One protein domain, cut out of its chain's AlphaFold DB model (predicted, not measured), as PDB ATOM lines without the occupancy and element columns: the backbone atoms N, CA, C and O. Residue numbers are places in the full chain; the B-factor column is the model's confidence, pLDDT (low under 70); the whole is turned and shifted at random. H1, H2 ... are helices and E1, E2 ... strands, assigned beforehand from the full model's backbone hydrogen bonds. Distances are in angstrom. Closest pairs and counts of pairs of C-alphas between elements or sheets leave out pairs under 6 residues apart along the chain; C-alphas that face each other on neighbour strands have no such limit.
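Overview. This is residues 164 to 333 of the 419 residues of the protein "Adenylate cyclase" of Acinetobacter sp. neg1 (UniProt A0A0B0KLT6). A twisted wall of five antiparallel strands has helix H1 over one of its faces, along the strands, while the longer helix H4 only grazes the sheet with residues 318 to 325. The small helices H2 and H3 lie beyond one end of E4 and E5, residues 203 to 208 pass over the face opposite H1, and the loop of residues 288 to 295 sticks out far from the sheet. The printed part has 170 residues with four named helices and six named strands, along the chain H1 E1 E2 E3 E4 H2 H3 E5 E6 H4; the sheet's order is E1 - E2 - E3 - E4 - E5. The class is mixed, helices and strands, with under half of the residues in named elements. The whole is compact, with a radius of gyration of the C-alphas of 17.2 A, and flat, spanning 53 by 51 by 27 A.

Along the chain. H1, residues 175 to 188, begins with C-alpha 175 at (-18.616, 15.995, 9.801) and is 20.0 A long. E1 is residues 196 to 200, 12.9 A. E2, residues 225 to 233, and E3, residues 236 to 244, each measure 26.0 A. E4, residues 252 to 258, measures 19.5 A. H2, residues 260 to 263, and H3, residues 266 to 269, precede E5, residues 277 to 280, and E6, residues 285 to 287. H4, residues 308 to 328, is 30.2 A long and ends with C-alpha 328 at (-19.101, 39.734, 31.603).

Arrangement. E1 to E4 form a meander, each strand the antiparallel neighbour of the one before. In the hairpin E1 and E2, N 198 and O 228 are 2.9 A apart; in the hairpin E2 and E3, N 229 and O 240 are 2.8 A apart; in the hairpin E3 and E4, N 239 and O 256 are 2.8 A apart. E5 is antiparallel to E4, with N 257 and O 278 2.9 A apart. These pairs are within hydrogen-bond range. With H1 on one face, the sheet makes two layers, helix over strands. H1 lies over E2 at a height over the sheet of 9.6 A, and runs along the strands, at 11 degrees to E2 on the local plane; their closest C-alphas, of Glu 179 and Arg 225, are 6.9 A apart. H1 and H4 are only just apart, closest 8.3 A. H2 only grazes the sheet, with the C-alphas of Val 236 and Arg 262 5.9 A apart, the closest of E3 and H2. H3 is not on the sheet; H2 and H3 are close but not clearly touching, with the C-alphas of Thr 260 and Gln 269 the closest at 7.6 A. E6 pairs with no named strand and is apart from E5 and H4. In H1 and H4 every O i to N i+4 pair is within hydrogen-bond range; H2 and H3 are too short for such a pair.

Size, cuts and confidence. The two C-alphas farthest apart, of Asn 168 and Gln 271, are 53.6 A apart. The printed part has no cut. The links E1 to E2 and E6 to H4 are long, with 24 and 20 residues. The mean pLDDT of the printed part is 84.0; it is under 70 at residues 164 to 167, 209 to 211, 289 to 296, 303 and 331 to 332.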
ATOM      1  N   LEU A 164     -17.041  13.892  27.114       61.69
ATOM      2  CA  LEU A 164     -16.019  14.905  26.850       61.69
ATOM      3  C   LEU A 164     -15.290  15.374  28.117       61.69
ATOM      4  O   LEU A 164     -14.072  15.542  28.079       61.69
ATOM      5  N   GLN A 165     -15.989  15.497  29.250       57.62
ATOM      6  CA  GLN A 165     -15.379  15.844  30.544       57.62
ATOM      7  C   GLN A 165     -14.508  14.706  31.099       57.62
ATOM      8  O   GLN A 165     -13.583  14.944  31.870       57.62
ATOM      9  N   THR A 166     -14.786  13.463  30.695       63.03
ATOM     10  CA  THR A 166     -14.023  12.272  31.106       63.03
ATOM     11  C   THR A 166     -12.963  11.847  30.082       63.03
ATOM     12  O   THR A 166     -12.190  10.932  30.354       63.03
ATOM     13  N   GLY A 167     -12.903  12.496  28.910       63.72
ATOM     14  CA  GLY A 167     -11.994  12.138  27.811       63.72
ATOM     15  C   GLY A 167     -12.340  10.831  27.086       63.72
ATOM     16  O   GLY A 167     -11.610  10.402  26.189       63.72
ATOM     17  N   ASN A 168     -13.469  10.212  27.428       74.50
ATOM     18  CA  ASN A 168     -13.966   8.978  26.828       74.50
ATOM     19  C   ASN A 168     -14.829   9.270  25.593       74.50
ATOM     20  O   ASN A 168     -15.988   8.874  25.515       74.50
ATOM     21  N   PHE A 169     -14.257   9.954  24.604       82.00
ATOM     22  CA  PHE A 169     -14.887  10.157  23.299       82.00
ATOM     23  C   PHE A 169     -13.979   9.663  22.174       82.00
ATOM     24  O   PHE A 169     -12.752   9.603  22.320       82.00
ATOM     25  N   ASP A 170     -14.576   9.303  21.043       83.25
ATOM     26  CA  ASP A 170     -13.845   8.926  19.838       83.25
ATOM     27  C   ASP A 170     -13.532  10.150  18.980       83.25
ATOM     28  O   ASP A 170     -14.316  11.096  18.897       83.25
ATOM     29  N   ILE A 171     -12.368  10.135  18.323       87.88
ATOM     30  CA  ILE A 171     -11.992  11.201  17.390       87.88
ATOM     31  C   ILE A 171     -12.994  11.165  16.227       87.88
ATOM     32  O   ILE A 171     -13.102  10.131  15.563       87.88
ATOM     33  N   PRO A 172     -13.714  12.261  15.930       88.62
ATOM     34  CA  PRO A 172     -14.670  12.268  14.839       88.62
ATOM     35  C   PRO A 172     -13.938  12.073  13.507       88.62
ATOM     36  O   PRO A 172     -12.977  12.771  13.199       88.62
ATOM     37  N   HIS A 173     -14.395  11.118  12.698       88.38
ATOM     38  CA  HIS A 173     -13.791  10.809  11.391       88.38
ATOM     39  C   HIS A 173     -14.510  11.478  10.211       88.38
ATOM     40  O   HIS A 173     -14.054  11.405   9.072       88.38
ATOM     41  N   ASN A 174     -15.651  12.119  10.465       88.56
ATOM     42  CA  ASN A 174     -16.437  12.843   9.474       88.56
ATOM     43  C   ASN A 174     -17.221  13.992  10.138       88.56
ATOM     44  O   ASN A 174     -17.237  14.122  11.363       88.56
ATOM     45  N   MET A 175     -17.866  14.828   9.320       89.06
ATOM     46  CA  MET A 175     -18.616  15.995   9.801       89.06
ATOM     47  C   MET A 175     -19.837  15.626  10.649       89.06
ATOM     48  O   MET A 175     -20.137  16.354  11.584       89.06
ATOM     49  N   ALA A 176     -20.499  14.499  10.375       88.00
ATOM     50  CA  ALA A 176     -21.649  14.048  11.159       88.00
ATOM     51  C   ALA A 176     -21.242  13.607  12.577       88.00
ATOM     52  O   ALA A 176     -21.904  13.951  13.549       88.00
ATOM     53  N   ALA A 177     -20.114  12.907  12.716       89.06
ATOM     54  CA  ALA A 177     -19.559  12.544  14.017       89.06
ATOM     55  C   ALA A 177     -19.100  13.785  14.801       89.06
ATOM     56  O   ALA A 177     -19.306  13.866  16.008       89.06
ATOM     57  N   ALA A 178     -18.505  14.771  14.120       89.88
ATOM     58  CA  ALA A 178     -18.133  16.034  14.755       89.88
ATOM     59  C   ALA A 178     -19.360  16.847  15.185       89.88
ATOM     60  O   ALA A 178     -19.344  17.436  16.259       89.88
ATOM     61  N   GLU A 179     -20.424  16.848  14.381       90.94
ATOM     62  CA  GLU A 179     -21.711  17.445  14.738       90.94
ATOM     63  C   GLU A 179     -22.287  16.835  16.007       90.94
ATOM     64  O   GLU A 179     -22.574  17.573  16.939       90.94
ATOM     65  N   GLN A 180     -22.365  15.506  16.086       88.62
ATOM     66  CA  GLN A 180     -22.833  14.823  17.291       88.62
ATOM     67  C   GLN A 180     -21.994  15.187  18.518       88.62
ATOM     68  O   GLN A 180     -22.556  15.512  19.559       88.62
ATOM     69  N   LEU A 181     -20.664  15.182  18.385       89.31
ATOM     70  CA  LEU A 181     -19.755  15.522  19.478       89.31
ATOM     71  C   LEU A 181     -19.972  16.958  19.980       89.31
ATOM     72  O   LEU A 181     -20.028  17.191  21.183       89.31
ATOM     73  N   ILE A 182     -20.098  17.919  19.063       90.31
ATOM     74  CA  ILE A 182     -20.290  19.337  19.386       90.31
ATOM     75  C   ILE A 182     -21.673  19.589  19.982       90.31
ATOM     76  O   ILE A 182     -21.778  20.302  20.976       90.31
ATOM     77  N   SER A 183     -22.725  19.020  19.392       88.19
ATOM     78  CA  SER A 183     -24.090  19.188  19.896       88.19
ATOM     79  C   SER A 183     -24.212  18.626  21.308       88.19
ATOM     80  O   SER A 183     -24.663  19.334  22.200       88.19
ATOM     81  N   GLN A 184     -23.683  17.420  21.544       85.00
ATOM     82  CA  GLN A 184     -23.618  16.847  22.889       85.00
ATOM     83  C   GLN A 184     -22.813  17.726  23.845       85.00
ATOM     84  O   GLN A 184     -23.189  17.863  25.003       85.00
ATOM     85  N   TRP A 185     -21.713  18.334  23.395       88.06
ATOM     86  CA  TRP A 185     -20.957  19.249  24.244       88.06
ATOM     87  C   TRP A 185     -21.802  20.447  24.690       88.06
ATOM     88  O   TRP A 185     -21.905  20.695  25.886       88.06
ATOM     89  N   PHE A 186     -22.446  21.145  23.749       87.75
ATOM     90  CA  PHE A 186     -23.273  22.316  24.057       87.75
ATOM     91  C   PHE A 186     -24.489  21.982  24.926       87.75
ATOM     92  O   PHE A 186     -24.853  22.781  25.786       87.75
ATOM     93  N   GLU A 187     -25.087  20.804  24.736       79.81
ATOM     94  CA  GLU A 187     -26.206  20.315  25.550       79.81
ATOM     95  C   GLU A 187     -25.820  20.086  27.021       79.81
ATOM     96  O   GLU A 187     -26.686  20.171  27.888       79.81
ATOM     97  N   HIS A 188     -24.541  19.823  27.313       79.44
ATOM     98  CA  HIS A 188     -24.049  19.540  28.668       79.44
ATOM     99  C   HIS A 188     -23.179  20.664  29.261       79.44
ATOM    100  O   HIS A 188     -22.702  20.520  30.389       79.44
ATOM    101  N   GLN A 189     -22.915  21.748  28.524       82.00
ATOM    102  CA  GLN A 189     -22.111  22.873  29.014       82.00
ATOM    103  C   GLN A 189     -22.988  23.838  29.824       82.00
ATOM    104  O   GLN A 189     -24.108  24.158  29.429       82.00
ATOM    105  N   GLU A 190     -22.471  24.284  30.969       78.31
ATOM    106  CA  GLU A 190     -23.227  24.980  32.019       78.31
ATOM    107  C   GLU A 190     -23.935  26.260  31.546       78.31
ATOM    108  O   GLU A 190     -25.107  26.461  31.868       78.31
ATOM    109  N   ASP A 191     -23.262  27.086  30.742       80.75
ATOM    110  CA  ASP A 191     -23.779  28.362  30.237       80.75
ATOM    111  C   ASP A 191     -24.658  28.189  28.982       80.75
ATOM    112  O   ASP A 191     -25.578  28.974  28.742       80.75
ATOM    113  N   THR A 192     -24.394  27.172  28.148       82.12
ATOM    114  CA  THR A 192     -25.064  27.008  26.848       82.12
ATOM    115  C   THR A 192     -26.225  26.033  26.835       82.12
ATOM    116  O   THR A 192     -27.050  26.112  25.928       82.12
ATOM    117  N   GLN A 193     -26.332  25.143  27.821       76.56
ATOM    118  CA  GLN A 193     -27.392  24.128  27.897       76.56
ATOM    119  C   GLN A 193     -28.816  24.712  27.884       76.56
ATOM    120  O   GLN A 193     -29.789  24.000  27.642       76.56
ATOM    121  N   HIS A 194     -28.960  26.002  28.197       72.88
ATOM    122  CA  HIS A 194     -30.225  26.737  28.258       72.88
ATOM    123  C   HIS A 194     -30.535  27.514  26.968       72.88
ATOM    124  O   HIS A 194     -31.587  28.148  26.844       72.88
ATOM    125  N   LEU A 195     -29.613  27.495  26.010       82.19
ATOM    126  CA  LEU A 195     -29.698  28.249  24.771       82.19
ATOM    127  C   LEU A 195     -30.281  27.387  23.657       82.19
ATOM    128  O   LEU A 195     -30.174  26.161  23.662       82.19
ATOM    129  N   LYS A 196     -30.880  28.041  22.662       85.75
ATOM    130  CA  LYS A 196     -31.393  27.341  21.488       85.75
ATOM    131  C   LYS A 196     -30.216  26.980  20.606       85.75
ATOM    132  O   LYS A 196     -29.580  27.897  20.096       85.75
ATOM    133  N   LEU A 197     -29.946  25.694  20.416       89.94
ATOM    134  CA  LEU A 197     -28.941  25.232  19.466       89.94
ATOM    135  C   LEU A 197     -29.591  24.929  18.112       89.94
ATOM    136  O   LEU A 197     -30.283  23.926  17.959       89.94
ATOM    137  N   ASP A 198     -29.314  25.766  17.118       90.38
ATOM    138  CA  ASP A 198     -29.624  25.496  15.718       90.38
ATOM    139  C   ASP A 198     -28.367  24.995  14.993       90.38
ATOM    140  O   ASP A 198     -27.286  25.587  15.102       90.38
ATOM    141  N   VAL A 199     -28.499  23.909  14.228       90.81
ATOM    142  CA  VAL A 199     -27.405  23.337  13.433       90.81
ATOM    143  C   VAL A 199     -27.766  23.377  11.955       90.81
ATOM    144  O   VAL A 199     -28.760  22.799  11.524       90.81
ATOM    145  N   PHE A 200     -26.930  24.046  11.159       91.06
ATOM    146  CA  PHE A 200     -27.130  24.186   9.719       91.06
ATOM    147  C   PHE A 200     -25.964  23.625   8.910       91.06
ATOM    148  O   PHE A 200     -24.796  23.731   9.288       91.06
ATOM    149  N   ASN A 201     -26.281  23.127   7.714       88.75
ATOM    150  CA  ASN A 201     -25.296  22.642   6.742       88.75
ATOM    151  C   ASN A 201     -24.652  23.757   5.906       88.75
ATOM    152  O   ASN A 201     -23.975  23.491   4.912       88.75
ATOM    153  N   VAL A 202     -24.894  25.013   6.275       86.19
ATOM    154  CA  VAL A 202     -24.427  26.228   5.605       86.19
ATOM    155  C   VAL A 202     -24.117  27.289   6.654       86.19
ATOM    156  O   VAL A 202     -24.622  27.234   7.773       86.19
ATOM    157  N   ALA A 203     -23.295  28.278   6.305       83.81
ATOM    158  CA  ALA A 203     -23.124  29.437   7.170       83.81
ATOM    159  C   ALA A 203     -24.445  30.219   7.258       83.81
ATOM    160  O   ALA A 203     -25.018  30.580   6.232       83.81
ATOM    161  N   HIS A 204     -24.893  30.495   8.480       88.12
ATOM    162  CA  HIS A 204     -26.078  31.305   8.760       88.12
ATOM    163  C   HIS A 204     -25.770  32.311   9.881       88.12
ATOM    164  O   HIS A 204     -24.843  32.090  10.665       88.12
ATOM    165  N   ASP A 205     -26.443  33.457   9.916       88.31
ATOM    166  CA  ASP A 205     -26.263  34.495  10.943       88.31
ATOM    167  C   ASP A 205     -27.580  35.257  11.159       88.31
ATOM    168  O   ASP A 205     -27.931  36.107  10.348       88.31
ATOM    169  N   PHE A 206     -28.300  34.987  12.245       87.94
ATOM    170  CA  PHE A 206     -29.588  35.627  12.541       87.94
ATOM    171  C   PHE A 206     -29.495  37.149  12.733       87.94
ATOM    172  O   PHE A 206     -30.500  37.844  12.605       87.94
ATOM    173  N   ILE A 207     -28.302  37.681  13.025       87.00
ATOM    174  CA  ILE A 207     -28.078  39.115  13.244       87.00
ATOM    175  C   ILE A 207     -27.707  39.822  11.935       87.00
ATOM    176  O   ILE A 207     -28.123  40.954  11.692       87.00
ATOM    177  N   SER A 208     -26.935  39.170  11.060       78.88
ATOM    178  CA  SER A 208     -26.605  39.703   9.735       78.88
ATOM    179  C   SER A 208     -27.182  38.821   8.639       78.88
ATOM    180  O   SER A 208     -26.569  37.849   8.207       78.88
ATOM    181  N   ASN A 209     -28.346  39.221   8.125       67.00
ATOM    182  CA  ASN A 209     -29.040  38.502   7.053       67.00
ATOM    183  C   ASN A 209     -28.289  38.501   5.711       67.00
ATOM    184  O   ASN A 209     -28.728  37.851   4.758       67.00
ATOM    185  N   TRP A 210     -27.182  39.240   5.594       66.50
ATOM    186  CA  TRP A 210     -26.455  39.360   4.340       66.50
ATOM    187  C   TRP A 210     -25.840  38.017   3.931       66.50
ATOM    188  O   TRP A 210     -24.924  37.505   4.571       66.50
ATOM    189  N   GLY A 211     -26.352  37.451   2.836       64.94
ATOM    190  CA  GLY A 211     -25.912  36.157   2.312       64.94
ATOM    191  C   GLY A 211     -26.571  34.938   2.965       64.94
ATOM    192  O   GLY A 211     -26.241  33.816   2.580       64.94
ATOM    193  N   ASN A 212     -27.515  35.125   3.895       81.25
ATOM    194  CA  ASN A 212     -28.274  34.012   4.458       81.25
ATOM    195  C   ASN A 212     -29.248  33.429   3.431       81.25
ATOM    196  O   ASN A 212     -29.930  34.144   2.696       81.25
ATOM    197  N   ILE A 213     -29.353  32.104   3.429       79.69
ATOM    198  CA  ILE A 213     -30.397  31.386   2.698       79.69
ATOM    199  C   ILE A 213     -31.691  31.490   3.513       79.69
ATOM    200  O   ILE A 213     -31.652  31.355   4.732       79.69
ATOM    201  N   GLY A 214     -32.833  31.714   2.855       76.00
ATOM    202  CA  GLY A 214     -34.122  31.907   3.540       76.00
ATOM    203  C   GLY A 214     -34.698  30.660   4.226       76.00
ATOM    204  O   GLY A 214     -35.623  30.791   5.015       76.00
ATOM    205  N   ARG A 215     -34.173  29.469   3.913       78.88
ATOM    206  CA  ARG A 215     -34.512  28.180   4.538       78.88
ATOM    207  C   ARG A 215     -33.238  27.359   4.761       78.88
ATOM    208  O   ARG A 215     -32.968  26.435   3.986       78.88
ATOM    209  N   PRO A 216     -32.370  27.770   5.705       82.38
ATOM    210  CA  PRO A 216     -31.080  27.119   5.933       82.38
ATOM    211  C   PRO A 216     -31.221  25.651   6.374       82.38
ATOM    212  O   PRO A 216     -30.327  24.852   6.107       82.38
ATOM    213  N   GLU A 217     -32.354  25.277   6.967       77.81
ATOM    214  CA  GLU A 217     -32.719  23.910   7.349       77.81
ATOM    215  C   GLU A 217     -32.932  22.979   6.145       77.81
ATOM    216  O   GLU A 217     -32.745  21.771   6.248       77.81
ATOM    217  N   LEU A 218     -33.282  23.539   4.980       82.75
ATOM    218  CA  LEU A 218     -33.461  22.795   3.728       82.75
ATOM    219  C   LEU A 218     -32.217  22.835   2.832       82.75
ATOM    220  O   LEU A 218     -32.253  22.354   1.696       82.75
ATOM    221  N   ALA A 219     -31.127  23.449   3.296       84.25
ATOM    222  CA  ALA A 219     -29.920  23.573   2.499       84.25
ATOM    223  C   ALA A 219     -29.275  22.200   2.255       84.25
ATOM    224  O   ALA A 219     -29.166  21.366   3.157       84.25
ATOM    225  N   LEU A 220     -28.809  21.982   1.020       86.12
ATOM    226  CA  LEU A 220     -28.030  20.795   0.661       86.12
ATOM    227  C   LEU A 220     -26.789  20.689   1.556       86.12
ATOM    228  O   LEU A 220     -26.196  21.707   1.914       86.12
ATOM    229  N   ASP A 221     -26.371  19.463   1.879       84.06
ATOM    230  CA  ASP A 221     -25.159  19.265   2.673       84.06
ATOM    231  C   ASP A 221     -23.930  19.743   1.888       84.06
ATOM    232  O   ASP A 221     -23.520  19.135   0.897       84.06
ATOM    233  N   THR A 222     -23.349  20.861   2.327       83.06
ATOM    234  CA  THR A 222     -22.141  21.439   1.724       83.06
ATOM    235  C   THR A 222     -20.853  20.968   2.411       83.06
ATOM    236  O   THR A 222     -19.761  21.404   2.039       83.06
ATOM    237  N   GLY A 223     -20.956  20.089   3.415       82.44
ATOM    238  CA  GLY A 223     -19.847  19.649   4.266       82.44
ATOM    239  C   GLY A 223     -19.490  20.630   5.388       82.44
ATOM    240  O   GLY A 223     -18.519  20.407   6.103       82.44
ATOM    241  N   TYR A 224     -20.258  21.708   5.554       86.75
ATOM    242  CA  TYR A 224     -20.128  22.661   6.654       86.75
ATOM    243  C   TYR A 224     -21.068  22.272   7.789       86.75
ATOM    244  O   TYR A 224     -22.148  21.742   7.540       86.75
ATOM    245  N   ARG A 225     -20.693  22.591   9.027       91.88
ATOM    246  CA  ARG A 225     -21.614  22.618  10.165       91.88
ATOM    247  C   ARG A 225     -21.523  23.975  10.841       91.88
ATOM    248  O   ARG A 225     -20.440  24.414  11.229       91.88
ATOM    249  N   CYS A 226     -22.647  24.668  10.899       92.50
ATOM    250  CA  CYS A 226     -22.799  25.942  11.577       92.50
ATOM    251  C   CYS A 226     -23.683  25.716  12.796       92.50
ATOM    252  O   CYS A 226     -24.874  25.472  12.639       92.50
ATOM    253  N   PHE A 227     -23.086  25.789  13.978       94.00
ATOM    254  CA  PHE A 227     -23.766  25.710  15.263       94.00
ATOM    255  C   PHE A 227     -24.070  27.131  15.702       94.00
ATOM    256  O   PHE A 227     -23.168  27.978  15.734       94.00
ATOM    257  N   ILE A 228     -25.330  27.407  15.991       93.44
ATOM    258  CA  ILE A 228     -25.781  28.731  16.381       93.44
ATOM    259  C   ILE A 228     -26.568  28.593  17.668       93.44
ATOM    260  O   ILE A 228     -27.644  28.010  17.684       93.44
ATOM    261  N   LEU A 229     -26.008  29.142  18.737       92.25
ATOM    262  CA  LEU A 229     -26.671  29.258  20.021       92.25
ATOM    263  C   LEU A 229     -27.306  30.629  20.113       92.25
ATOM    264  O   LEU A 229     -26.608  31.636  19.955       92.25
ATOM    265  N   THR A 230     -28.611  30.667  20.354       89.88
ATOM    266  CA  THR A 230     -29.360  31.920  20.441       89.88
ATOM    267  C   THR A 230     -30.123  32.058  21.749       89.88
ATOM    268  O   THR A 230     -30.568  31.075  22.351       89.88
ATOM    269  N   GLN A 231     -30.267  33.310  22.178       85.06
ATOM    270  CA  GLN A 231     -31.107  33.729  23.297       85.06
ATOM    271  C   GLN A 231     -31.691  35.100  22.980       85.06
ATOM    272  O   GLN A 231     -30.992  35.944  22.425       85.06
ATOM    273  N   LYS A 232     -32.932  35.371  23.384       82.06
ATOM    274  CA  LYS A 232     -33.460  36.738  23.422       82.06
ATOM    275  C   LYS A 232     -33.836  37.080  24.855       82.06
ATOM    276  O   LYS A 232     -34.635  36.380  25.459       82.06
ATOM    277  N   GLN A 233     -33.284  38.167  25.385       74.50
ATOM    278  CA  GLN A 233     -33.567  38.635  26.739       74.50
ATOM    279  C   GLN A 233     -33.729  40.155  26.746       74.50
ATOM    280  O   GLN A 233     -32.842  40.879  26.304       74.50
ATOM    281  N   LEU A 234     -34.861  40.645  27.265       74.75
ATOM    282  CA  LEU A 234     -35.135  42.077  27.476       74.75
ATOM    283  C   LEU A 234     -34.936  42.982  26.238       74.75
ATOM    284  O   LEU A 234     -34.599  44.153  26.389       74.75
ATOM    285  N   GLY A 235     -35.159  42.472  25.023       79.94
ATOM    286  CA  GLY A 235     -34.910  43.226  23.780       79.94
ATOM    287  C   GLY A 235     -33.463  43.149  23.276       79.94
ATOM    288  O   GLY A 235     -33.095  43.868  22.354       79.94
ATOM    289  N   VAL A 236     -32.642  42.272  23.858       87.00
ATOM    290  CA  VAL A 236     -31.296  41.948  23.380       87.00
ATOM    291  C   VAL A 236     -31.279  40.524  22.835       87.00
ATOM    292  O   VAL A 236     -31.651  39.583  23.535       87.00
ATOM    293  N   PHE A 237     -30.863  40.362  21.584       89.75
ATOM    294  CA  PHE A 237     -30.704  39.076  20.917       89.75
ATOM    295  C   PHE A 237     -29.230  38.664  20.899       89.75
ATOM    296  O   PHE A 237     -28.386  39.361  20.343       89.75
ATOM    297  N   TYR A 238     -28.930  37.519  21.498       89.38
ATOM    298  CA  TYR A 238     -27.608  36.919  21.599       89.38
ATOM    299  C   TYR A 238     -27.428  35.861  20.531       89.38
ATOM    300  O   TYR A 238     -28.327  35.058  20.275       89.38
ATOM    301  N   GLN A 239     -26.225  35.811  19.975       92.44
ATOM    302  CA  GLN A 239     -25.813  34.747  19.085       92.44
ATOM    303  C   GLN A 239     -24.360  34.362  19.348       92.44
ATOM    304  O   GLN A 239     -23.445  35.135  19.060       92.44
ATOM    305  N   LEU A 240     -24.135  33.133  19.810       92.81
ATOM    306  CA  LEU A 240     -22.830  32.488  19.730       92.81
ATOM    307  C   LEU A 240     -22.828  31.561  18.516       92.81
ATOM    308  O   LEU A 240     -23.584  30.599  18.440       92.81
ATOM    309  N   LYS A 241     -21.976  31.870  17.543       92.56
ATOM    310  CA  LYS A 241     -21.895  31.149  16.275       92.56
ATOM    311  C   LYS A 241     -20.556  30.451  16.151       92.56
ATOM    312  O   LYS A 241     -19.523  31.119  16.183       92.56
ATOM    313  N   MET A 242     -20.586  29.146  15.895       92.31
ATOM    314  CA  MET A 242     -19.420  28.336  15.565       92.31
ATOM    315  C   MET A 242     -19.575  27.702  14.182       92.31
ATOM    316  O   MET A 242     -20.549  27.010  13.908       92.31
ATOM    317  N   VAL A 243     -18.594  27.898  13.303       90.50
ATOM    318  CA  VAL A 243     -18.574  27.298  11.963       90.50
ATOM    319  C   VAL A 243     -17.418  26.318  11.851       90.50
ATOM    320  O   VAL A 243     -16.254  26.719  11.795       90.50
ATOM    321  N   LEU A 244     -17.750  25.038  11.730       90.31
ATOM    322  CA  LEU A 244     -16.822  23.970  11.394       90.31
ATOM    323  C   LEU A 244     -16.903  23.692   9.890       90.31
ATOM    324  O   LEU A 244     -17.924  23.243   9.372       90.31
ATOM    325  N   ARG A 245     -15.814  23.975   9.167       88.44
ATOM    326  CA  ARG A 245     -15.740  23.743   7.710       88.44
ATOM    327  C   ARG A 245     -15.149  22.382   7.364       88.44
ATOM    328  O   ARG A 245     -15.505  21.795   6.352       88.44
ATOM    329  N   LYS A 246     -14.156  21.956   8.148       87.88
ATOM    330  CA  LYS A 246     -13.382  20.719   8.008       87.88
ATOM    331  C   LYS A 246     -12.776  20.384   9.363       87.88
ATOM    332  O   LYS A 246     -12.422  21.297  10.098       87.88
ATOM    333  N   LEU A 247     -12.535  19.104   9.623       86.38
ATOM    334  CA  LEU A 247     -11.848  18.640  10.838       86.38
ATOM    335  C   LEU A 247     -10.385  19.118  10.924       86.38
ATOM    336  O   LEU A 247      -9.810  19.225  11.999       86.38
ATOM    337  N   THR A 248      -9.774  19.446   9.786       82.12
ATOM    338  CA  THR A 248      -8.367  19.872   9.691       82.12
ATOM    339  C   THR A 248      -8.165  21.387   9.779       82.12
ATOM    340  O   THR A 248      -7.050  21.869   9.576       82.12
ATOM    341  N   ILE A 249      -9.224  22.158  10.036       82.56
ATOM    342  CA  ILE A 249      -9.182  23.622  10.135       82.56
ATOM    343  C   ILE A 249      -9.882  24.035  11.427       82.56
ATOM    344  O   ILE A 249     -10.948  23.509  11.738       82.56
ATOM    345  N   SER A 250      -9.312  25.012  12.132       81.62
ATOM    346  CA  SER A 250      -9.910  25.579  13.338       81.62
ATOM    347  C   SER A 250     -11.344  26.066  13.081       81.62
ATOM    348  O   SER A 250     -11.580  26.755  12.077       81.62
ATOM    349  N   PRO A 251     -12.296  25.760  13.977       85.44
ATOM    350  CA  PRO A 251     -13.629  26.338  13.924       85.44
ATOM    351  C   PRO A 251     -13.570  27.867  13.973       85.44
ATOM    352  O   PRO A 251     -12.776  28.453  14.707       85.44
ATOM    353  N   MET A 252     -14.419  28.529  13.190       85.50
ATOM    354  CA  MET A 252     -14.588  29.978  13.298       85.50
ATOM    355  C   MET A 252     -15.645  30.268  14.351       85.50
ATOM    356  O   MET A 252     -16.791  29.860  14.169       85.50
ATOM    357  N   LEU A 253     -15.282  30.991  15.407       88.38
ATOM    358  CA  LEU A 253     -16.204  31.379  16.467       88.38
ATOM    359  C   LEU A 253     -16.438  32.893  16.460       88.38
ATOM    360  O   LEU A 253     -15.496  33.675  16.329       88.38
ATOM    361  N   SER A 254     -17.690  33.312  16.617       87.94
ATOM    362  CA  SER A 254     -18.034  34.712  16.861       87.94
ATOM    363  C   SER A 254     -19.219  34.822  17.805       87.94
ATOM    364  O   SER A 254     -20.237  34.165  17.586       87.94
ATOM    365  N   PHE A 255     -19.104  35.706  18.788       92.19
ATOM    366  CA  PHE A 255     -20.213  36.130  19.628       92.19
ATOM    367  C   PHE A 255     -20.766  37.457  19.115       92.19
ATOM    368  O   PHE A 255     -20.010  38.305  18.631       92.19
ATOM    369  N   ALA A 256     -22.079  37.629  19.194       92.69
ATOM    370  CA  ALA A 256     -22.748  38.849  18.792       92.69
ATOM    371  C   ALA A 256     -23.989  39.123  19.648       92.69
ATOM    372  O   ALA A 256     -24.668  38.192  20.083       92.69
ATOM    373  N   MET A 257     -24.283  40.405  19.846       92.25
ATOM    374  CA  MET A 257     -25.486  40.896  20.515       92.25
ATOM    375  C   MET A 257     -26.139  41.952  19.632       92.25
ATOM    376  O   MET A 257     -25.467  42.903  19.247       92.25
ATOM    377  N   ASP A 258     -27.422  41.804  19.326       93.06
ATOM    378  CA  ASP A 258     -28.254  42.849  18.723       93.06
ATOM    379  C   ASP A 258     -29.170  43.407  19.812       93.06
ATOM    380  O   ASP A 258     -30.055  42.711  20.309       93.06
ATOM    381  N   PHE A 259     -28.929  44.645  20.225       92.50
ATOM    382  CA  PHE A 259     -29.724  45.343  21.238       92.50
ATOM    383  C   PHE A 259     -30.538  46.486  20.627       92.50
ATOM    384  O   PHE A 259     -30.938  47.412  21.328       92.50
ATOM    385  N   THR A 260     -30.819  46.431  19.322       93.56
ATOM    386  CA  THR A 260     -31.651  47.439  18.652       93.56
ATOM    387  C   THR A 260     -33.025  47.543  19.312       93.56
ATOM    388  O   THR A 260     -33.405  48.633  19.734       93.56
ATOM    389  N   ASP A 261     -33.713  46.413  19.512       90.88
ATOM    390  CA  ASP A 261     -35.047  46.365  20.134       90.88
ATOM    391  C   ASP A 261     -35.044  46.864  21.593       90.88
ATOM    392  O   ASP A 261     -36.076  47.286  22.110       90.88
ATOM    393  N   ARG A 262     -33.893  46.820  22.281       90.44
ATOM    394  CA  ARG A 262     -33.756  47.321  23.656       90.44
ATOM    395  C   ARG A 262     -33.836  48.842  23.715       90.44
ATOM    396  O   ARG A 262     -34.438  49.380  24.641       90.44
ATOM    397  N   PHE A 263     -33.183  49.519  22.775       93.00
ATOM    398  CA  PHE A 263     -32.994  50.970  22.817       93.00
ATOM    399  C   PHE A 263     -33.882  51.723  21.835       93.00
ATOM    400  O   PHE A 263     -34.134  52.908  22.031       93.00
ATOM    401  N   ILE A 264     -34.344  51.081  20.768       94.88
ATOM    402  CA  ILE A 264     -34.956  51.763  19.633       94.88
ATOM    403  C   ILE A 264     -36.358  51.200  19.422       94.88
ATOM    404  O   ILE A 264     -36.496  50.075  18.936       94.88
ATOM    405  N   PRO A 265     -37.407  51.974  19.764       90.12
ATOM    406  CA  PRO A 265     -38.782  51.594  19.470       90.12
ATOM    407  C   PRO A 265     -38.965  51.250  17.989       90.12
ATOM    408  O   PRO A 265     -38.431  51.953  17.133       90.12
ATOM    409  N   ASP A 266     -39.773  50.234  17.684       91.00
ATOM    410  CA  ASP A 266     -39.956  49.686  16.328       91.00
ATOM    411  C   ASP A 266     -40.198  50.761  15.255       91.00
ATOM    412  O   ASP A 266     -39.578  50.755  14.194       91.00
ATOM    413  N   HIS A 267     -41.046  51.748  15.557       90.25
ATOM    414  CA  HIS A 267     -41.388  52.842  14.642       90.25
ATOM    415  C   HIS A 267     -40.235  53.828  14.361       90.25
ATOM    416  O   HIS A 267     -40.333  54.640  13.441       90.25
ATOM    417  N   LEU A 268     -39.156  53.784  15.147       91.25
ATOM    418  CA  LEU A 268     -37.941  54.585  14.968       91.25
ATOM    419  C   LEU A 268     -36.787  53.770  14.371       91.25
ATOM    420  O   LEU A 268     -35.811  54.370  13.919       91.25
ATOM    421  N   GLN A 269     -36.882  52.436  14.320       91.50
ATOM    422  CA  GLN A 269     -35.786  51.585  13.841       91.50
ATOM    423  C   GLN A 269     -35.417  51.863  12.380       91.50
ATOM    424  O   GLN A 269     -34.236  51.905  12.051       91.50
ATOM    425  N   GLU A 270     -36.396  52.153  11.515       89.56
ATOM    426  CA  GLU A 270     -36.147  52.511  10.107       89.56
ATOM    427  C   GLU A 270     -35.368  53.826   9.939       89.56
ATOM    428  O   GLU A 270     -34.821  54.101   8.869       89.56
ATOM    429  N   GLN A 271     -35.295  54.659  10.983       90.38
ATOM    430  CA  GLN A 271     -34.494  55.876  10.944       90.38
ATOM    431  C   GLN A 271     -33.001  55.588  11.115       90.38
ATOM    432  O   GLN A 271     -32.179  56.438  10.759       90.38
ATOM    433  N   LEU A 272     -32.622  54.435  11.660       90.00
ATOM    434  CA  LEU A 272     -31.224  54.065  11.807       90.00
ATOM    435  C   LEU A 272     -30.687  53.479  10.501       90.00
ATOM    436  O   LEU A 272     -31.305  52.620   9.880       90.00
ATOM    437  N   SER A 273     -29.505  53.939  10.087       87.94
ATOM    438  CA  SER A 273     -28.803  53.359   8.937       87.94
ATOM    439  C   SER A 273     -28.244  51.969   9.242       87.94
ATOM    440  O   SER A 273     -28.023  51.187   8.321       87.94
ATOM    441  N   GLU A 274     -28.015  51.669  10.521       88.81
ATOM    442  CA  GLU A 274     -27.450  50.413  11.002       88.81
ATOM    443  C   GLU A 274     -28.105  49.991  12.321       88.81
ATOM    444  O   GLU A 274     -28.567  50.822  13.103       88.81
ATOM    445  N   ARG A 275     -28.132  48.681  12.566       91.81
ATOM    446  CA  ARG A 275     -28.582  48.103  13.836       91.81
ATOM    447  C   ARG A 275     -27.514  48.238  14.915       91.81
ATOM    448  O   ARG A 275     -26.321  48.293  14.623       91.81
ATOM    449  N   LEU A 276     -27.951  48.212  16.168       94.56
ATOM    450  CA  LEU A 276     -27.087  48.300  17.337       94.56
ATOM    451  C   LEU A 276     -26.500  46.923  17.668       94.56
ATOM    452  O   LEU A 276     -27.030  46.183  18.499       94.56
ATOM    453  N   ILE A 277     -25.435  46.558  16.951       92.62
ATOM    454  CA  ILE A 277     -24.833  45.225  17.017       92.62
ATOM    455  C   ILE A 277     -23.429  45.291  17.622       92.62
ATOM    456  O   ILE A 277     -22.529  45.927  17.075       92.62
ATOM    457  N   PHE A 278     -23.214  44.541  18.699       92.62
ATOM    458  CA  PHE A 278     -21.888  44.219  19.223       92.62
ATOM    459  C   PHE A 278     -21.403  42.884  18.667       92.62
ATOM    460  O   PHE A 278     -22.186  41.942  18.537       92.62
ATOM    461  N   ARG A 279     -20.104  42.779  18.375       91.44
ATOM    462  CA  ARG A 279     -19.448  41.510  18.046       91.44
ATOM    463  C   ARG A 279     -18.147  41.385  18.818       91.44
ATOM    464  O   ARG A 279     -17.352  42.316  18.824       91.44
ATOM    465  N   LEU A 280     -17.927  40.207  19.389       91.44
ATOM    466  CA  LEU A 280     -16.701  39.849  20.085       91.44
ATOM    467  C   LEU A 280     -16.131  38.567  19.485       91.44
ATOM    468  O   LEU A 280     -16.846  37.571  19.302       91.44
ATOM    469  N   ARG A 281     -14.836  38.587  19.173       90.00
ATOM    470  CA  ARG A 281     -14.083  37.389  18.804       90.00
ATOM    471  C   ARG A 281     -13.176  37.011  19.964       90.00
ATOM    472  O   ARG A 281     -12.682  37.869  20.684       90.00
ATOM    473  N   SER A 282     -12.862  35.725  20.068       88.62
ATOM    474  CA  SER A 282     -11.894  35.224  21.051       88.62
ATOM    475  C   SER A 282     -10.517  35.885  20.933       88.62
ATOM    476  O   SER A 282      -9.811  36.026  21.924       88.62
ATOM    477  N   LEU A 283     -10.156  36.313  19.719       87.00
ATOM    478  CA  LEU A 283      -8.905  37.006  19.413       87.00
ATOM    479  C   LEU A 283      -8.866  38.463  19.882       87.00
ATOM    480  O   LEU A 283      -7.781  39.027  19.900       87.00
ATOM    481  N   ASP A 284     -10.016  39.048  20.223       89.12
ATOM    482  CA  ASP A 284     -10.122  40.431  20.700       89.12
ATOM    483  C   ASP A 284      -9.983  40.511  22.234       89.12
ATOM    484  O   ASP A 284     -10.034  41.595  22.805       89.12
ATOM    485  N   VAL A 285      -9.838  39.373  22.929       90.38
ATOM    486  CA  VAL A 285      -9.672  39.318  24.387       90.38
ATOM    487  C   VAL A 285      -8.253  38.887  24.723       90.38
ATOM    488  O   VAL A 285      -7.812  37.809  24.327       90.38
ATOM    489  N   HIS A 286      -7.559  39.708  25.502       88.31
ATOM    490  CA  HIS A 286      -6.155  39.538  25.846       88.31
ATOM    491  C   HIS A 286      -5.951  39.448  27.348       88.31
ATOM    492  O   HIS A 286      -6.633  40.122  28.123       88.31
ATOM    493  N   GLN A 287      -4.957  38.664  27.764       85.06
ATOM    494  CA  GLN A 287      -4.624  38.574  29.177       85.06
ATOM    495  C   GLN A 287      -3.777  39.783  29.548       85.06
ATOM    496  O   GLN A 287      -2.766  40.081  28.898       85.06
ATOM    497  N   ARG A 288      -4.172  40.488  30.608       74.94
ATOM    498  CA  ARG A 288      -3.431  41.652  31.081       74.94
ATOM    499  C   ARG A 288      -2.122  41.176  31.710       74.94
ATOM    500  O   ARG A 288      -2.081  40.723  32.848       74.94
ATOM    501  N   SER A 289      -1.029  41.254  30.956       65.25
ATOM    502  CA  SER A 289       0.299  40.874  31.444       65.25
ATOM    503  C   SER A 289       1.061  42.098  31.947       65.25
ATOM    504  O   SER A 289       1.299  43.062  31.221       65.25
ATOM    505  N   ILE A 290       1.475  42.065  33.216       56.94
ATOM    506  CA  ILE A 290       2.338  43.099  33.793       56.94
ATOM    507  C   ILE A 290       3.728  42.957  33.153       56.94
ATOM    508  O   ILE A 290       4.477  42.035  33.470       56.94
ATOM    509  N   GLY A 291       4.075  43.866  32.238       52.31
ATOM    510  CA  GLY A 291       5.442  44.024  31.727       52.31
ATOM    511  C   GLY A 291       5.811  43.275  30.439       52.31
ATOM    512  O   GLY A 291       6.992  43.272  30.090       52.31
ATOM    513  N   LYS A 292       4.865  42.675  29.698       46.91
ATOM    514  CA  LYS A 292       5.118  42.181  28.326       46.91
ATOM    515  C   LYS A 292       4.531  43.138  27.284       46.91
ATOM    516  O   LYS A 292       3.409  43.604  27.421       46.91
ATOM    517  N   HIS A 293       5.294  43.407  26.222       47.25
ATOM    518  CA  HIS A 293       4.894  44.291  25.115       47.25
ATOM    519  C   HIS A 293       3.946  43.639  24.092       47.25
ATOM    520  O   HIS A 293       3.487  44.319  23.179       47.25
ATOM    521  N   THR A 294       3.658  42.342  24.219       51.47
ATOM    522  CA  THR A 294       2.791  41.597  23.299       51.47
ATOM    523  C   THR A 294       1.640  40.968  24.075       51.47
ATOM    524  O   THR A 294       1.849  40.027  24.841       51.47
ATOM    525  N   SER A 295       0.438  41.509  23.890       63.28
ATOM    526  CA  SER A 295      -0.814  40.964  24.405       63.28
ATOM    527  C   SER A 295      -1.216  39.740  23.577       63.28
ATOM    528  O   SER A 295      -1.732  39.849  22.468       63.28
ATOM    529  N   GLU A 296      -0.947  38.543  24.086       69.81
ATOM    530  CA  GLU A 296      -1.437  37.307  23.470       69.81
ATOM    531  C   GLU A 296      -2.948  37.139  23.736       69.81
ATOM    532  O   GLU A 296      -3.417  37.543  24.808       69.81
ATOM    533  N   PRO A 297      -3.730  36.600  22.778       79.94
ATOM    534  CA  PRO A 297      -5.135  36.277  23.015       79.94
ATOM    535  C   PRO A 297      -5.306  35.312  24.194       79.94
ATOM    536  O   PRO A 297      -4.519  34.384  24.348       79.94
ATOM    537  N   CYS A 298      -6.354  35.488  24.997       82.44
ATOM    538  CA  CYS A 298      -6.660  34.600  26.126       82.44
ATOM    539  C   CYS A 298      -7.127  33.214  25.694       82.44
ATOM    540  O   CYS A 298      -6.855  32.226  26.369       82.44
ATOM    541  N   PHE A 299      -7.888  33.158  24.602       84.75
ATOM    542  CA  PHE A 299      -8.643  31.971  24.220       84.75
ATOM    543  C   PHE A 299      -8.174  31.488  22.854       84.75
ATOM    544  O   PHE A 299      -8.636  31.941  21.797       84.75
ATOM    545  N   PHE A 300      -7.234  30.548  22.875       80.94
ATOM    546  CA  PHE A 300      -6.662  29.968  21.669       80.94
ATOM    547  C   PHE A 300      -7.586  28.891  21.111       80.94
ATOM    548  O   PHE A 300      -7.355  27.693  21.235       80.94
ATOM    549  N   LEU A 301      -8.634  29.333  20.417       82.62
ATOM    550  CA  LEU A 301      -9.556  28.467  19.672       82.62
ATOM    551  C   LEU A 301      -8.958  28.024  18.330       82.62
ATOM    552  O   LEU A 301      -9.586  28.083  17.273       82.62
ATOM    553  N   THR A 302      -7.694  27.616  18.369       71.06
ATOM    554  CA  THR A 302      -6.936  27.128  17.226       71.06
ATOM    555  C   THR A 302      -6.635  25.657  17.425       71.06
ATOM    556  O   THR A 302      -6.105  25.279  18.460       71.06
ATOM    557  N   GLY A 303      -6.920  24.824  16.432       67.75
ATOM    558  CA  GLY A 303      -6.624  23.404  16.543       67.75
ATOM    559  C   GLY A 303      -7.095  22.635  15.326       67.75
ATOM    560  O   GLY A 303      -8.160  22.907  14.773       67.75
ATOM    561  N   ARG A 304      -6.288  21.662  14.903       75.38
ATOM    562  CA  ARG A 304      -6.724  20.632  13.961       75.38
ATOM    563  C   ARG A 304      -7.201  19.444  14.774       75.38
ATOM    564  O   ARG A 304      -6.473  18.989  15.658       75.38
ATOM    565  N   TRP A 305      -8.393  18.943  14.483       83.81
ATOM    566  CA  TRP A 305      -8.998  17.803  15.175       83.81
ATOM    567  C   TRP A 305      -8.361  16.491  14.688       83.81
ATOM    568  O   TRP A 305      -9.006  15.642  14.082       83.81
ATOM    569  N   GLU A 306      -7.048  16.377  14.888       80.75
ATOM    570  CA  GLU A 306      -6.194  15.265  14.454       80.75
ATOM    571  C   GLU A 306      -5.865  14.302  15.614       80.75
ATOM    572  O   GLU A 306      -5.488  13.158  15.370       80.75
ATOM    573  N   SER A 307      -6.039  14.732  16.871       85.62
ATOM    574  CA  SER A 307      -5.825  13.940  18.091       85.62
ATOM    575  C   SER A 307      -6.912  14.229  19.136       85.62
ATOM    576  O   SER A 307      -7.590  15.256  19.056       85.62
ATOM    577  N   LYS A 308      -7.078  13.335  20.127       87.50
ATOM    578  CA  LYS A 308      -7.992  13.569  21.263       87.50
ATOM    579  C   LYS A 308      -7.566  14.792  22.074       87.50
ATOM    580  O   LYS A 308      -8.418  15.623  22.362       87.50
ATOM    581  N   ASP A 309      -6.269  14.935  22.337       86.69
ATOM    582  CA  ASP A 309      -5.707  16.060  23.093       86.69
ATOM    583  C   ASP A 309      -6.052  17.404  22.434       86.69
ATOM    584  O   ASP A 309      -6.590  18.288  23.088       86.69
ATOM    585  N   ASN A 310      -5.890  17.527  21.109       85.88
ATOM    586  CA  ASN A 310      -6.237  18.762  20.395       85.88
ATOM    587  C   ASN A 310      -7.731  19.107  20.505       85.88
ATOM    588  O   ASN A 310      -8.105  20.280  20.503       85.88
ATOM    589  N   ILE A 311      -8.598  18.090  20.533       87.38
ATOM    590  CA  ILE A 311     -10.046  18.273  20.668       87.38
ATOM    591  C   ILE A 311     -10.388  18.683  22.105       87.38
ATOM    592  O   ILE A 311     -11.199  19.586  22.299       87.38
ATOM    593  N   GLN A 312      -9.749  18.070  23.105       87.25
ATOM    594  CA  GLN A 312      -9.910  18.445  24.510       87.25
ATOM    595  C   GLN A 312      -9.448  19.879  24.765       87.25
ATOM    596  O   GLN A 312     -10.216  20.657  25.325       87.25
ATOM    597  N   ASP A 313      -8.259  20.251  24.293       87.38
ATOM    598  CA  ASP A 313      -7.727  21.610  24.420       87.38
ATOM    599  C   ASP A 313      -8.662  22.632  23.761       87.38
ATOM    600  O   ASP A 313      -8.934  23.692  24.327       87.38
ATOM    601  N   PHE A 314      -9.211  22.305  22.583       89.00
ATOM    602  CA  PHE A 314     -10.198  23.155  21.921       89.00
ATOM    603  C   PHE A 314     -11.443  23.363  22.792       89.00
ATOM    604  O   PHE A 314     -11.846  24.507  22.996       89.00
ATOM    605  N   PHE A 315     -12.040  22.290  23.319       88.62
ATOM    606  CA  PHE A 315     -13.241  22.397  24.150       88.62
ATOM    607  C   PHE A 315     -12.978  23.091  25.492       88.62
ATOM    608  O   PHE A 315     -13.835  23.836  25.945       88.62
ATOM    609  N   GLN A 316     -11.796  22.929  26.090       88.38
ATOM    610  CA  GLN A 316     -11.401  23.674  27.293       88.38
ATOM    611  C   GLN A 316     -11.274  25.178  27.019       88.38
ATOM    612  O   GLN A 316     -11.772  25.996  27.788       88.38
ATOM    613  N   ASN A 317     -10.649  25.560  25.901       89.81
ATOM    614  CA  ASN A 317     -10.568  26.967  25.503       89.81
ATOM    615  C   ASN A 317     -11.947  27.533  25.131       89.81
ATOM    616  O   ASN A 317     -12.219  28.706  25.393       89.81
ATOM    617  N   LEU A 318     -12.808  26.719  24.509       91.31
ATOM    618  CA  LEU A 318     -14.175  27.103  24.169       91.31
ATOM    619  C   LEU A 318     -14.998  27.348  25.430       91.31
ATOM    620  O   LEU A 318     -15.645  28.386  25.518       91.31
ATOM    621  N   ASP A 319     -14.913  26.447  26.408       89.94
ATOM    622  CA  ASP A 319     -15.553  26.588  27.715       89.94
ATOM    623  C   ASP A 319     -15.129  27.890  28.401       89.94
ATOM    624  O   ASP A 319     -15.964  28.730  28.723       89.94
ATOM    625  N   ALA A 320     -13.819  28.129  28.504       90.06
ATOM    626  CA  ALA A 320     -13.278  29.340  29.111       90.06
ATOM    627  C   ALA A 320     -13.737  30.626  28.395       90.06
ATOM    628  O   ALA A 320     -14.030  31.631  29.046       90.06
ATOM    629  N   TYR A 321     -13.831  30.608  27.061       92.25
ATOM    630  CA  TYR A 321     -14.312  31.759  26.294       92.25
ATOM    631  C   TYR A 321     -15.812  32.007  26.483       92.25
ATOM    632  O   TYR A 321     -16.231  33.154  26.644       92.25
ATOM    633  N   ILE A 322     -16.625  30.949  26.476       91.44
ATOM    634  CA  ILE A 322     -18.062  31.041  26.741       91.44
ATOM    635  C   ILE A 322     -18.289  31.564  28.156       91.44
ATOM    636  O   ILE A 322     -18.997  32.555  28.326       91.44
ATOM    637  N   HIS A 323     -17.600  30.998  29.142       89.25
ATOM    638  CA  HIS A 323     -17.676  31.450  30.521       89.25
ATOM    639  C   HIS A 323     -17.287  32.930  30.663       89.25
ATOM    640  O   HIS A 323     -17.958  33.692  31.362       89.25
ATOM    641  N   PHE A 324     -16.248  33.382  29.949       90.94
ATOM    642  CA  PHE A 324     -15.884  34.798  29.891       90.94
ATOM    643  C   PHE A 324     -17.019  35.662  29.327       90.94
ATOM    644  O   PHE A 324     -17.345  36.694  29.920       90.94
ATOM    645  N   ILE A 325     -17.639  35.251  28.214       91.19
ATOM    646  CA  ILE A 325     -18.780  35.966  27.625       91.19
ATOM    647  C   ILE A 325     -19.912  36.073  28.647       91.19
ATOM    648  O   ILE A 325     -20.354  37.183  28.940       91.19
ATOM    649  N   PHE A 326     -20.371  34.953  29.205       85.44
ATOM    650  CA  PHE A 326     -21.536  34.917  30.093       85.44
ATOM    651  C   PHE A 326     -21.293  35.622  31.431       85.44
ATOM    652  O   PHE A 326     -22.176  36.315  31.947       85.44
ATOM    653  N   SER A 327     -20.064  35.564  31.943       84.31
ATOM    654  CA  SER A 327     -19.680  36.275  33.163       84.31
ATOM    655  C   SER A 327     -19.692  37.793  32.986       84.31
ATOM    656  O   SER A 327     -20.120  38.503  33.901       84.31
ATOM    657  N   ASN A 328     -19.284  38.298  31.818       86.19
ATOM    658  CA  ASN A 328     -19.101  39.734  31.603       86.19
ATOM    659  C   ASN A 328     -20.266  40.411  30.874       86.19
ATOM    660  O   ASN A 328     -20.741  41.443  31.330       86.19
ATOM    661  N   VAL A 329     -20.718  39.857  29.748       84.19
ATOM    662  CA  VAL A 329     -21.628  40.541  28.804       84.19
ATOM    663  C   VAL A 329     -22.866  39.721  28.439       84.19
ATOM    664  O   VAL A 329     -23.815  40.258  27.871       84.19
ATOM    665  N   GLY A 330     -22.890  38.429  28.773       72.81
ATOM    666  CA  GLY A 330     -24.086  37.604  28.651       72.81
ATOM    667  C   GLY A 330     -25.218  38.090  29.559       72.81
ATOM    668  O   GLY A 330     -25.037  38.936  30.436       72.81
ATOM    669  N   HIS A 331     -26.411  37.548  29.332       68.00
ATOM    670  CA  HIS A 331     -27.614  37.816  30.130       68.00
ATOM    671  C   HIS A 331     -28.092  39.279  30.203       68.00
ATOM    672  O   HIS A 331     -28.818  39.642  31.126       68.00
ATOM    673  N   GLY A 332     -27.717  40.151  29.269       66.31
ATOM    674  CA  GLY A 332     -28.224  41.532  29.251       66.31
ATOM    675  C   GLY A 332     -27.343  42.557  29.938       66.31
ATOM    676  O   GLY A 332     -27.809  43.681  30.084       66.31
ATOM    677  N   LYS A 333     -26.116  42.207  30.350       76.19
ATOM    678  CA  LYS A 333     -25.204  43.086  31.108       76.19
ATOM    679  C   LYS A 333     -24.604  44.205  30.244       76.19
ATOM    680  O   LYS A 333     -23.409  44.235  29.953       76.19
TER     681      LYS A 333